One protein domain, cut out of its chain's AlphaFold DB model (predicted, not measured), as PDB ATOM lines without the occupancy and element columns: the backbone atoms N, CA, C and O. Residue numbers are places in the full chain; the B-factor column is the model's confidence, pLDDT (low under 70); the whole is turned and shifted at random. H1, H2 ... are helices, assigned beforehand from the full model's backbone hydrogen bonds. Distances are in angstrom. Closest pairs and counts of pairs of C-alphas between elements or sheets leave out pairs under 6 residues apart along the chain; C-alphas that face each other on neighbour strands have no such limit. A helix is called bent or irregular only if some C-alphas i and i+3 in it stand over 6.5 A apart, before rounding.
ATOM      1  N   ILE A 199     359.821 103.427 154.936       78.38
ATOM      2  CA  ILE A 199     358.444 102.991 154.726       78.38
ATOM      3  C   ILE A 199     358.246 102.452 153.325       78.38
ATOM      4  O   ILE A 199     357.685 101.382 153.188       78.38
ATOM      5  N   GLU A 200     358.768 103.093 152.289       82.75
ATOM      6  CA  GLU A 200     358.733 102.575 150.922       82.75
ATOM      7  C   GLU A 200     359.435 101.211 150.833       82.75
ATOM      8  O   GLU A 200     358.961 100.324 150.124       82.75
ATOM      9  N   GLY A 201     360.513 100.991 151.596       83.38
ATOM     10  CA  GLY A 201     361.110  99.665 151.765       83.38
ATOM     11  C   GLY A 201     360.163  98.647 152.418       83.38
ATOM     12  O   GLY A 201     360.070  97.510 151.953       83.38
ATOM     13  N   LEU A 202     359.401  99.054 153.436       85.12
ATOM     14  CA  LEU A 202     358.362  98.225 154.066       85.12
ATOM     15  C   LEU A 202     357.175  97.957 153.139       85.12
ATOM     16  O   LEU A 202     356.678  96.838 153.096       85.12
ATOM     17  N   LEU A 203     356.748  98.941 152.346       89.19
ATOM     18  CA  LEU A 203     355.684  98.769 151.361       89.19
ATOM     19  C   LEU A 203     356.114  97.767 150.284       89.19
ATOM     20  O   LEU A 203     355.331  96.889 149.932       89.19
ATOM     21  N   LYS A 204     357.365  97.835 149.803       90.94
ATOM     22  CA  LYS A 204     357.933  96.818 148.896       90.94
ATOM     23  C   LYS A 204     357.911  95.434 149.535       90.94
ATOM     24  O   LYS A 204     357.492  94.482 148.883       90.94
ATOM     25  N   PHE A 205     358.333  95.331 150.795       91.12
ATOM     26  CA  PHE A 205     358.281  94.080 151.546       91.12
ATOM     27  C   PHE A 205     356.850  93.527 151.597       91.12
ATOM     28  O   PHE A 205     356.620  92.411 151.136       91.12
ATOM     29  N   HIS A 206     355.881  94.327 152.048       92.06
ATOM     30  CA  HIS A 206     354.480  93.917 152.115       92.06
ATOM     31  C   HIS A 206     353.939  93.492 150.750       92.06
ATOM     32  O   HIS A 206     353.274  92.463 150.651       92.06
ATOM     33  N   TYR A 207     354.276  94.223 149.688       92.94
ATOM     34  CA  TYR A 207     353.873  93.880 148.330       92.94
ATOM     35  C   TYR A 207     354.425  92.520 147.889       92.94
ATOM     36  O   TYR A 207     353.680  91.693 147.368       92.94
ATOM     37  N   LEU A 208     355.708  92.244 148.146       92.44
ATOM     38  CA  LEU A 208     356.300  90.944 147.825       92.44
ATOM     39  C   LEU A 208     355.673  89.817 148.650       92.44
ATOM     40  O   LEU A 208     355.375  88.768 148.088       92.44
ATOM     41  N   THR A 209     355.410  90.037 149.942       90.75
ATOM     42  CA  THR A 209     354.717  89.035 150.772       90.75
ATOM     43  C   THR A 209     353.282  88.787 150.328       90.75
ATOM     44  O   THR A 209     352.798  87.670 150.447       90.75
ATOM     45  N   TYR A 210     352.611  89.808 149.792       89.19
ATOM     46  CA  TYR A 210     351.253  89.697 149.279       89.19
ATOM     47  C   TYR A 210     351.217  88.911 147.962       89.19
ATOM     48  O   TYR A 210     350.454  87.962 147.830       89.19
ATOM     49  N   VAL A 211     352.088  89.253 147.007       90.56
ATOM     50  CA  VAL A 211     352.098  88.643 145.666       90.56
ATOM     51  C   VAL A 211     352.732  87.251 145.646       90.56
ATOM     52  O   VAL A 211     352.329  86.404 144.853       90.56
ATOM     53  N   PHE A 212     353.736  86.999 146.488       91.38
ATOM     54  CA  PHE A 212     354.519  85.759 146.468       91.38
ATOM     55  C   PHE A 212     354.298  84.869 147.694       91.38
ATOM     56  O   PHE A 212     355.119  83.986 147.936       91.38
ATOM     57  N   ARG A 213     353.202  85.061 148.440       88.81
ATOM     58  CA  ARG A 213     352.899  84.325 149.679       88.81
ATOM     59  C   ARG A 213     353.085  82.815 149.538       88.81
ATOM     60  O   ARG A 213     353.869  82.224 150.271       88.81
ATOM     61  N   ASP A 214     352.443  82.213 148.540       91.44
ATOM     62  CA  ASP A 214     352.477  80.758 148.343       91.44
ATOM     63  C   ASP A 214     353.883  80.247 148.018       91.44
ATOM     64  O   ASP A 214     354.280  79.174 148.464       91.44
ATOM     65  N   ARG A 215     354.675  81.035 147.278       93.81
ATOM     66  CA  ARG A 215     356.066  80.682 146.957       93.81
ATOM     67  C   ARG A 215     356.976  80.787 148.174       93.81
ATOM     68  O   ARG A 215     357.880  79.972 148.308       93.81
ATOM     69  N   ILE A 216     356.749  81.781 149.033       92.75
ATOM     70  CA  ILE A 216     357.479  81.925 150.297       92.75
ATOM     71  C   ILE A 216     357.175  80.720 151.190       92.75
ATOM     72  O   ILE A 216     358.106  80.071 151.652       92.75
ATOM     73  N   ASN A 217     355.897  80.367 151.349       92.00
ATOM     74  CA  ASN A 217     355.482  79.224 152.163       92.00
ATOM     75  C   ASN A 217     356.050  77.900 151.633       92.00
ATOM     76  O   ASN A 217     356.559  77.095 152.409       92.00
ATOM     77  N   ALA A 218     356.015  77.689 150.314       94.44
ATOM     78  CA  ALA A 218     356.593  76.500 149.693       94.44
ATOM     79  C   ALA A 218     358.113  76.412 149.906       94.44
ATOM     80  O   ALA A 218     358.623  75.342 150.222       94.44
ATOM     81  N   PHE A 219     358.828  77.535 149.781       94.88
ATOM     82  CA  PHE A 219     360.269  77.589 150.035       94.88
ATOM     83  C   PHE A 219     360.613  77.269 151.496       94.88
ATOM     84  O   PHE A 219     361.559  76.531 151.750       94.88
ATOM     85  N   VAL A 220     359.846  77.800 152.453       94.25
ATOM     86  CA  VAL A 220     360.028  77.499 153.885       94.25
ATOM     87  C   VAL A 220     359.840  76.008 154.146       94.25
ATOM     88  O   VAL A 220     360.676  75.407 154.813       94.25
ATOM     89  N   ALA A 221     358.789  75.408 153.578       93.88
ATOM     90  CA  ALA A 221     358.528  73.982 153.729       93.88
ATOM     91  C   ALA A 221     359.684  73.129 153.183       93.88
ATOM     92  O   ALA A 221     360.197  72.275 153.894       93.88
ATOM     93  N   GLU A 222     360.160  73.425 151.967       95.19
ATOM     94  CA  GLU A 222     361.282  72.710 151.346       95.19
ATOM     95  C   GLU A 222     362.562  72.765 152.199       95.19
ATOM     96  O   GLU A 222     363.259  71.760 152.349       95.19
ATOM     97  N   VAL A 223     362.872  73.933 152.772       93.38
ATOM     98  CA  VAL A 223     364.064  74.118 153.609       93.38
ATOM     99  C   VAL A 223     363.941  73.373 154.939       93.38
ATOM    100  O   VAL A 223     364.875  72.663 155.308       93.38
ATOM    101  N   GLU A 224     362.818  73.503 155.650       92.88
ATOM    102  CA  GLU A 224     362.605  72.814 156.933       92.88
ATOM    103  C   GLU A 224     362.563  71.290 156.764       92.88
ATOM    104  O   GLU A 224     363.176  70.566 157.552       92.88
ATOM    105  N   ASP A 225     361.940  70.796 155.690       91.38
ATOM    106  CA  ASP A 225     361.930  69.371 155.353       91.38
ATOM    107  C   ASP A 225     363.349  68.852 155.095       91.38
ATOM    108  O   ASP A 225     363.734  67.802 155.610       91.38
ATOM    109  N   ALA A 226     364.175  69.596 154.352       92.19
ATOM    110  CA  ALA A 226     365.568  69.222 154.135       92.19
ATOM    111  C   ALA A 226     366.382  69.223 155.444       92.19
ATOM    112  O   ALA A 226     367.163  68.298 155.681       92.19
ATOM    113  N   LEU A 227     366.188  70.224 156.312       91.19
ATOM    114  CA  LEU A 227     366.866  70.313 157.610       91.19
ATOM    115  C   LEU A 227     366.452  69.189 158.563       91.19
ATOM    116  O   LEU A 227     367.288  68.717 159.328       91.19
ATOM    117  N   SER A 228     365.214  68.696 158.469       89.38
ATOM    118  CA  SER A 228     364.718  67.575 159.282       89.38
ATOM    119  C   SER A 228     365.488  66.260 159.075       89.38
ATOM    120  O   SER A 228     365.401  65.351 159.897       89.38
ATOM    121  N   THR A 229     366.280  66.162 158.001       91.00
ATOM    122  CA  THR A 229     367.166  65.016 157.748       91.00
ATOM    123  C   THR A 229     368.469  65.058 158.558       91.00
ATOM    124  O   THR A 229     369.200  64.065 158.593       91.00
ATOM    125  N   ILE A 230     368.771  66.190 159.204       91.56
ATOM    126  CA  ILE A 230     369.949  66.389 160.050       91.56
ATOM    127  C   ILE A 230     369.623  65.930 161.473       91.56
ATOM    128  O   ILE A 230     368.598  66.300 162.045       91.56
ATOM    129  N   GLU A 231     370.514  65.123 162.053       87.81
ATOM    130  CA  GLU A 231     370.384  64.622 163.423       87.81
ATOM    131  C   GLU A 231     370.205  65.790 164.414       87.81
ATOM    132  O   GLU A 231     370.898  66.801 164.320       87.81
ATOM    133  N   GLU A 232     369.254  65.650 165.343       86.25
ATOM    134  CA  GLU A 232     368.867  66.654 166.353       86.25
ATOM    135  C   GLU A 232     368.106  67.905 165.848       86.25
ATOM    136  O   GLU A 232     367.697  68.720 166.679       86.25
ATOM    137  N   HIS A 233     367.828  68.063 164.544       88.81
ATOM    138  CA  HIS A 233     366.954  69.151 164.063       88.81
ATOM    139  C   HIS A 233     365.471  68.837 164.304       88.81
ATOM    140  O   HIS A 233     364.996  67.740 164.013       88.81
ATOM    141  N   GLN A 234     364.712  69.821 164.790       88.38
ATOM    142  CA  GLN A 234     363.249  69.771 164.858       88.38
ATOM    143  C   GLN A 234     362.692  70.828 163.912       88.38
ATOM    144  O   GLN A 234     363.016  72.004 164.060       88.38
ATOM    145  N   ALA A 235     361.872  70.403 162.948       87.50
ATOM    146  CA  ALA A 235     361.268  71.312 161.983       87.50
ATOM    147  C   ALA A 235     360.388  72.351 162.694       87.50
ATOM    148  O   ALA A 235     359.481  71.990 163.449       87.50
ATOM    149  N   ASP A 236     360.648  73.627 162.421       90.94
ATOM    150  CA  ASP A 236     359.885  74.761 162.948       90.94
ATOM    151  C   ASP A 236     359.550  75.716 161.797       90.94
ATOM    152  O   ASP A 236     360.265  76.674 161.497       90.94
ATOM    153  N   TYR A 237     358.441  75.422 161.120       90.44
ATOM    154  CA  TYR A 237     357.985  76.174 159.950       90.44
ATOM    155  C   TYR A 237     357.649  77.631 160.273       90.44
ATOM    156  O   TYR A 237     357.887  78.507 159.442       90.44
ATOM    157  N   ASP A 238     357.130  77.906 161.471       88.06
ATOM    158  CA  ASP A 238     356.749  79.259 161.875       88.06
ATOM    159  C   ASP A 238     357.995  80.127 162.096       88.06
ATOM    160  O   ASP A 238     358.056  81.278 161.641       88.06
ATOM    161  N   TYR A 239     359.022  79.566 162.743       88.38
ATOM    162  CA  TYR A 239     360.313  80.231 162.896       88.38
ATOM    163  C   TYR A 239     361.050  80.371 161.557       88.38
ATOM    164  O   TYR A 239     361.570  81.452 161.255       88.38
ATOM    165  N   GLY A 240     361.043  79.326 160.724       89.00
ATOM    166  CA  GLY A 240     361.624  79.341 159.380       89.00
ATOM    167  C   GLY A 240     361.006  80.425 158.492       89.00
ATOM    168  O   GLY A 240     361.725  81.230 157.890       89.00
ATOM    169  N   GLU A 241     359.673  80.536 158.477       91.12
ATOM    170  CA  GLU A 241     358.960  81.608 157.773       91.12
ATOM    171  C   GLU A 241     359.386  82.983 158.293       91.12
ATOM    172  O   GLU A 241     359.700  83.883 157.510       91.12
ATOM    173  N   LEU A 242     359.456  83.155 159.615       88.62
ATOM    174  CA  LEU A 242     359.844  84.425 160.220       88.62
ATOM    175  C   LEU A 242     361.261  84.864 159.806       88.62
ATOM    176  O   LEU A 242     361.468  86.046 159.511       88.62
ATOM    177  N   GLU A 243     362.234  83.952 159.750       87.31
ATOM    178  CA  GLU A 243     363.607  84.258 159.318       87.31
ATOM    179  C   GLU A 243     363.694  84.586 157.821       87.31
ATOM    180  O   GLU A 243     364.364  85.554 157.434       87.31
ATOM    181  N   VAL A 244     362.949  83.871 156.972       90.38
ATOM    182  CA  VAL A 244     362.843  84.193 155.538       90.38
ATOM    183  C   VAL A 244     362.249  85.588 155.338       90.38
ATOM    184  O   VAL A 244     362.794  86.398 154.580       90.38
ATOM    185  N   LEU A 245     361.174  85.916 156.060       90.19
ATOM    186  CA  LEU A 245     360.532  87.228 155.993       90.19
ATOM    187  C   LEU A 245     361.454  88.352 156.491       90.19
ATOM    188  O   LEU A 245     361.526  89.407 155.856       90.19
ATOM    189  N   LYS A 246     362.227  88.132 157.564       86.44
ATOM    190  CA  LYS A 246     363.269  89.075 158.017       86.44
ATOM    191  C   LYS A 246     364.346  89.289 156.951       86.44
ATOM    192  O   LYS A 246     364.751  90.432 156.708       86.44
ATOM    193  N   GLY A 247     364.794  88.218 156.294       85.44
ATOM    194  CA  GLY A 247     365.749  88.278 155.188       85.44
ATOM    195  C   GLY A 247     365.221  89.100 154.009       85.44
ATOM    196  O   GLY A 247     365.913  89.996 153.508       85.44
ATOM    197  N   LEU A 248     363.966  88.864 153.615       88.69
ATOM    198  CA  LEU A 248     363.291  89.608 152.552       88.69
ATOM    199  C   LEU A 248     363.139  91.091 152.902       88.69
ATOM    200  O   LEU A 248     363.459  91.954 152.079       88.69
ATOM    201  N   LEU A 249     362.698  91.396 154.124       85.56
ATOM    202  CA  LEU A 249     362.574  92.765 154.610       85.56
ATOM    203  C   LEU A 249     363.921  93.484 154.537       85.56
ATOM    204  O   LEU A 249     364.009  94.540 153.913       85.56
ATOM    205  N   SER A 250     364.983  92.877 155.079       80.25
ATOM    206  CA  SER A 250     366.355  93.402 155.028       80.25
ATOM    207  C   SER A 250     366.790  93.754 153.602       80.25
ATOM    208  O   SER A 250     367.416  94.792 153.370       80.25
ATOM    209  N   ARG A 251     366.403  92.930 152.618       83.75
ATOM    210  CA  ARG A 251     366.678  93.206 151.208       83.75
ATOM    211  C   ARG A 251     365.866  94.384 150.667       83.75
ATOM    212  O   ARG A 251     366.434  95.202 149.946       83.75
ATOM    213  N   CYS A 252     364.582  94.482 151.010       84.56
ATOM    214  CA  CYS A 252     363.675  95.533 150.530       84.56
ATOM    215  C   CYS A 252     364.040  96.931 151.041       84.56
ATOM    216  O   CYS A 252     363.882  97.910 150.313       84.56
ATOM    217  N   VAL A 253     364.552  97.014 152.270       75.12
ATOM    218  CA  VAL A 253     365.066  98.257 152.871       75.12
ATOM    219  C   VAL A 253     366.563  98.486 152.592       75.12
ATOM    220  O   VAL A 253     367.173  99.376 153.175       75.12
ATOM    221  N   GLU A 254     367.167  97.680 151.709       70.12
ATOM    222  CA  GLU A 254     368.563  97.785 151.250       70.12
ATOM    223  C   GLU A 254     369.616  97.804 152.376       70.12
ATOM    224  O   GLU A 254     370.682  98.421 152.281       70.12
ATOM    225  N   LEU A 255     369.352  97.070 153.456       61.56
ATOM    226  CA  LEU A 255     370.210  97.049 154.632       61.56
ATOM    227  C   LEU A 255     371.385  96.071 154.490       61.56
ATOM    228  O   LEU A 255     371.223  94.899 154.158       61.56
ATOM    229  N   ARG A 256     372.603  96.521 154.826       53.28
ATOM    230  CA  ARG A 256     373.795  95.654 154.900       53.28
ATOM    231  C   ARG A 256     373.990  95.087 156.311       53.28
ATOM    232  O   ARG A 256     374.626  95.739 157.131       53.28
ATOM    233  N   GLY A 257     373.479  93.886 156.597       40.62
ATOM    234  CA  GLY A 257     373.913  92.955 157.667       40.62
ATOM    235  C   GLY A 257     373.851  93.373 159.157       40.62
ATOM    236  O   GLY A 257     373.742  92.503 160.007       40.62
ATOM    237  N   GLN A 258     373.894  94.661 159.520       46.97
ATOM    238  CA  GLN A 258     373.922  95.158 160.915       46.97
ATOM    239  C   GLN A 258     372.695  96.010 161.303       46.97
ATOM    240  O   GLN A 258     372.703  96.668 162.343       46.97
ATOM    241  N   TYR A 259     371.652  96.063 160.468       58.62
ATOM    242  CA  TYR A 259     370.663  97.150 160.530       58.62
ATOM    243  C   TYR A 259     369.214  96.716 160.747       58.62
ATOM    244  O   TYR A 259     368.373  97.595 160.905       58.62
ATOM    245  N   ILE A 260     368.899  95.421 160.823       63.34
ATOM    246  CA  ILE A 260     367.514  94.996 161.079       63.34
ATOM    247  C   ILE A 260     367.022  95.531 162.436       63.34
ATOM    248  O   ILE A 260     365.947  96.106 162.510       63.34
ATOM    249  N   ASN A 261     367.878  95.551 163.465       60.69
ATOM    250  CA  ASN A 261     367.567  96.174 164.763       60.69
ATOM    251  C   ASN A 261     367.458  97.711 164.692       60.69
ATOM    252  O   ASN A 261     366.775  98.328 165.502       60.69
ATOM    253  N   LYS A 262     368.130  98.370 163.739       60.34
ATOM    254  CA  LYS A 262     367.972  99.820 163.515       60.34
ATOM    255  C   LYS A 262     366.652 100.125 162.816       60.34
ATOM    256  O   LYS A 262     365.977 101.060 163.227       60.34
ATOM    257  N   LEU A 263     366.270  99.307 161.837       67.00
ATOM    258  CA  LEU A 263     364.941  99.332 161.233       67.00
ATOM    259  C   LEU A 263     363.868  99.077 162.287       67.00
ATOM    260  O   LEU A 263     362.902  99.818 162.350       67.00
ATOM    261  N   GLN A 264     364.071  98.088 163.154       70.75
ATOM    262  CA  GLN A 264     363.169  97.808 164.261       70.75
ATOM    263  C   GLN A 264     363.035  98.995 165.201       70.75
ATOM    264  O   GLN A 264     361.930  99.325 165.585       70.75
ATOM    265  N   ASN A 265     364.135  99.670 165.539       64.62
ATOM    266  CA  ASN A 265     364.096 100.869 166.371       64.62
ATOM    267  C   ASN A 265     363.417 102.051 165.669       64.62
ATOM    268  O   ASN A 265     362.721 102.813 166.329       64.62
ATOM    269  N   ALA A 266     363.600 102.212 164.356       62.69
ATOM    270  CA  ALA A 266     362.898 103.227 163.570       62.69
ATOM    271  C   ALA A 266     361.397 102.917 163.494       62.69
ATOM    272  O   ALA A 266     360.567 103.789 163.720       62.69
ATOM    273  N   LEU A 267     361.045 101.649 163.279       69.31
ATOM    274  CA  LEU A 267     359.675 101.174 163.340       69.31
ATOM    275  C   LEU A 267     359.099 101.381 164.739       69.31
ATOM    276  O   LEU A 267     358.081 102.031 164.866       69.31
ATOM    277  N   LEU A 268     359.754 100.933 165.806       67.38
ATOM    278  CA  LEU A 268     359.340 101.176 167.190       67.38
ATOM    279  C   LEU A 268     359.183 102.667 167.490       67.38
ATOM    280  O   LEU A 268     358.212 103.041 168.130       67.38
ATOM    281  N   PHE A 269     360.076 103.527 166.999       65.44
ATOM    282  CA  PHE A 269     359.957 104.979 167.150       65.44
ATOM    283  C   PHE A 269     358.663 105.507 166.527       65.44
ATOM    284  O   PHE A 269     357.945 106.292 167.142       65.44
ATOM    285  N   ILE A 270     358.335 105.033 165.325       64.12
ATOM    286  CA  ILE A 270     357.077 105.363 164.664       64.12
ATOM    287  C   ILE A 270     355.905 104.751 165.455       64.12
ATOM    288  O   ILE A 270     354.879 105.403 165.608       64.12
ATOM    289  N   LYS A 271     356.093 103.550 166.027       69.12
ATOM    290  CA  LYS A 271     355.026 102.686 166.531       69.12
ATOM    291  C   LYS A 271     354.673 102.729 168.021       69.12
ATOM    292  O   LYS A 271     353.537 102.403 168.362       69.12
ATOM    293  N   ILE A 272     355.564 103.186 168.893       64.25
ATOM    294  CA  ILE A 272     355.364 103.230 170.355       64.25
ATOM    295  C   ILE A 272     354.355 104.303 170.796       64.25
ATOM    296  O   ILE A 272     353.864 104.280 171.918       64.25
ATOM    297  N   LEU A 273     353.983 105.218 169.897       61.41
ATOM    298  CA  LEU A 273     352.955 106.237 170.131       61.41
ATOM    299  C   LEU A 273     351.514 105.685 170.065       61.41
ATOM    300  O   LEU A 273     350.563 106.463 170.057       61.41
ATOM    301  N   ARG A 274     351.334 104.360 169.973       66.38
ATOM    302  CA  ARG A 274     350.022 103.698 169.909       66.38
ATOM    303  C   ARG A 274     349.576 103.187 171.281       66.38
ATOM    304  O   ARG A 274     350.263 102.340 171.852       66.38
ATOM    305  N   PRO A 275     348.397 103.602 171.773       63.84
ATOM    306  CA  PRO A 275     347.803 103.026 172.977       63.84
ATOM    307  C   PRO A 275     347.618 101.503 172.906       63.84
ATOM    308  O   PRO A 275     347.852 100.819 173.900       63.84
ATOM    309  N   SER A 276     347.250 100.943 171.746       61.09
ATOM    310  CA  SER A 276     347.092  99.489 171.574       61.09
ATOM    311  C   SER A 276     348.413  98.733 171.705       61.09
ATOM    312  O   SER A 276     348.433  97.613 172.202       61.09
ATOM    313  N   VAL A 277     349.529  99.362 171.330       62.19
ATOM    314  CA  VAL A 277     350.870  98.771 171.406       62.19
ATOM    315  C   VAL A 277     351.333  98.650 172.857       62.19
ATOM    316  O   VAL A 277     352.030  97.699 173.188       62.19
ATOM    317  N   LEU A 278     350.866  99.530 173.750       57.28
ATOM    318  CA  LEU A 278     351.113  99.423 175.194       57.28
ATOM    319  C   LEU A 278     350.372  98.244 175.850       57.28
ATOM    320  O   LEU A 278     350.748  97.825 176.941       57.28
ATOM    321  N   LYS A 279     349.332  97.701 175.198       57.66
ATOM    322  CA  LYS A 279     348.618  96.491 175.644       57.66
ATOM    323  C   LYS A 279     349.284  95.197 175.150       57.66
ATOM    324  O   LYS A 279     348.945  94.120 175.635       57.66
ATOM    325  N   ILE A 280     350.218  95.277 174.197       60.94
ATOM    326  CA  ILE A 280     350.952  94.117 173.676       60.94
ATOM    327  C   ILE A 280     352.075  93.782 174.655       60.94
ATOM    328  O   ILE A 280     352.890  94.635 174.990       60.94
ATOM    329  N   ALA A 281     352.151  92.521 175.087       52.59
ATOM    330  CA  ALA A 281     353.111  92.094 176.106       52.59
ATOM    331  C   ALA A 281     354.589  92.265 175.684       52.59
ATOM    332  O   ALA A 281     355.450  92.256 176.562       52.59
ATOM    333  N   LYS A 282     354.877  92.395 174.373       64.56
ATOM    334  CA  LYS A 282     356.221  92.527 173.765       64.56
ATOM    335  C   LYS A 282     356.191  93.242 172.392       64.56
ATOM    336  O   LYS A 282     356.289  92.579 171.352       64.56
ATOM    337  N   PRO A 283     356.027  94.576 172.328       61.81
ATOM    338  CA  PRO A 283     355.927  95.322 171.065       61.81
ATOM    339  C   PRO A 283     357.199  95.271 170.197       61.81
ATOM    340  O   PRO A 283     357.168  95.627 169.023       61.81
ATOM    341  N   GLU A 284     358.319  94.819 170.754       67.31
ATOM    342  CA  GLU A 284     359.588  94.560 170.081       67.31
ATOM    343  C   GLU A 284     359.643  93.219 169.326       67.31
ATOM    344  O   GLU A 284     360.671  92.895 168.739       67.31
ATOM    345  N   GLN A 285     358.584  92.408 169.300       74.62
ATOM    346  CA  GLN A 285     358.607  91.150 168.546       74.62
ATOM    347  C   GLN A 285     358.435  91.371 167.040       74.62
ATOM    348  O   GLN A 285     357.501  92.026 166.589       74.62
ATOM    349  N   TRP A 286     359.333  90.781 166.243       73.44
ATOM    350  CA  TRP A 286     359.335  90.891 164.777       73.44
ATOM    351  C   TRP A 286     358.058  90.406 164.110       73.44
ATOM    352  O   TRP A 286     357.644  90.994 163.114       73.44
ATOM    353  N   GLU A 287     357.445  89.363 164.662       76.06
ATOM    354  CA  GLU A 287     356.194  88.799 164.170       76.06
ATOM    355  C   GLU A 287     355.130  89.883 163.997       76.06
ATOM    356  O   GLU A 287     354.594  90.057 162.907       76.06
ATOM    357  N   TRP A 288     354.959  90.727 165.013       74.00
ATOM    358  CA  TRP A 288     354.028  91.840 164.963       74.00
ATOM    359  C   TRP A 288     354.348  92.845 163.841       74.00
ATOM    360  O   TRP A 288     353.461  93.279 163.103       74.00
ATOM    361  N   PHE A 289     355.628  93.204 163.659       71.88
ATOM    362  CA  PHE A 289     356.043  94.134 162.596       71.88
ATOM    363  C   PHE A 289     355.801  93.586 161.193       71.88
ATOM    364  O   PHE A 289     355.533  94.364 160.281       71.88
ATOM    365  N   ILE A 290     355.945  92.274 161.033       77.25
ATOM    366  CA  ILE A 290     355.977  91.585 159.747       77.25
ATOM    367  C   ILE A 290     354.569  91.127 159.345       77.25
ATOM    368  O   ILE A 290     354.158  91.316 158.195       77.25
ATOM    369  N   LYS A 291     353.811  90.561 160.288       79.44
ATOM    370  CA  LYS A 291     352.565  89.832 160.025       79.44
ATOM    371  C   LYS A 291     351.295  90.574 160.440       79.44
ATOM    372  O   LYS A 291     350.280  90.372 159.777       79.44
ATOM    373  N   ASP A 292     351.342  91.470 161.426       79.88
ATOM    374  CA  ASP A 292     350.105  92.011 162.033       79.88
ATOM    375  C   ASP A 292     349.935  93.526 161.890       79.88
ATOM    376  O   ASP A 292     348.871  94.086 162.137       79.88
TER     377      ASP A 292
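What this domain is: This is residues 199 to 292 of the 479 residues of an uncharacterized protein of Aeropyrum pernix (UniProt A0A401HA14). H1 and H2 meet in an open corner at residue 212, and H3, the hub, runs back across this corner, its first half packed on H2 and its last residues on the early part of H1. The short H5 crosses H3, while H4 and the long link after it form a loosely attached end away from H2. The printed part has 94 residues with five named helices, in the order H1 to H5, and no named strand; the class is all helix, and the helices that touch are mostly crossed. It is only just loose, close to compact, with a radius of gyration of the C-alphas of 14.9 A, and elongated, spanning 45 by 28 by 25 A.

Where its parts are: Find C-alpha 199 at (358.444, 102.991, 154.726); from there H1 runs over residues 199 to 211, 18.1 A long. After Phe 212 comes H2, residues 213 to 227, 21.3 A long. H3, residues 237 to 252, begins with C-alpha 237 at (357.985, 76.174, 159.950) and is 22.3 A long. H4 is residues 260 to 271, 15.6 A long. H5, residues 286 to 292, ends with C-alpha 292 at (350.105, 92.011, 162.033); it is neither bent nor irregular, but only just: C-alphas 289 and 292 are 6.3 A apart.

How they stand to each other: Start at the hub, H3. Its residues 237 to 244 touch H2, opposite ways at a steep tilt of 58 degrees; the closest C-alphas, of Val 220 and Glu 241, are 5.8 A apart. Its residues 248 to 252 touch residues 201 to 205 of H1, opposite ways at a steep tilt of 47 degrees; look at the closest C-alphas, Gly 201 and Cys 252, 5.0 A apart. Its residues 242 to 246 touch H5, about perpendicular at 86 degrees, with the closest C-alphas, Leu 242 and Glu 287, 6.9 A apart. H1 and H2 are close but not clearly touching, about perpendicular at 80 degrees; their closest C-alphas, Thr 209 and Ile 216, are 7.6 A apart. H4 is close to but not clearly touching H3, with the closest C-alphas, Ser 250 and Ile 260, 6.4 A apart. H4 and H5 each stand apart from H2. In H1, H2, H3, H4 and H5, every O i to N i+4 pair is within hydrogen-bond range.

The domain as a whole: The C-alphas farthest apart, Glu 231 and Leu 273, are 45.6 A apart. The printed part has no cut. The link from H4 to H5, residues 272 to 285, is long. Residues 210 to 215, of which 213 to 215 belong to H2, stand free. The model's mean pLDDT over the printed part is 79.1; look for values under 70 at residues 255 to 263 and 265 to 284.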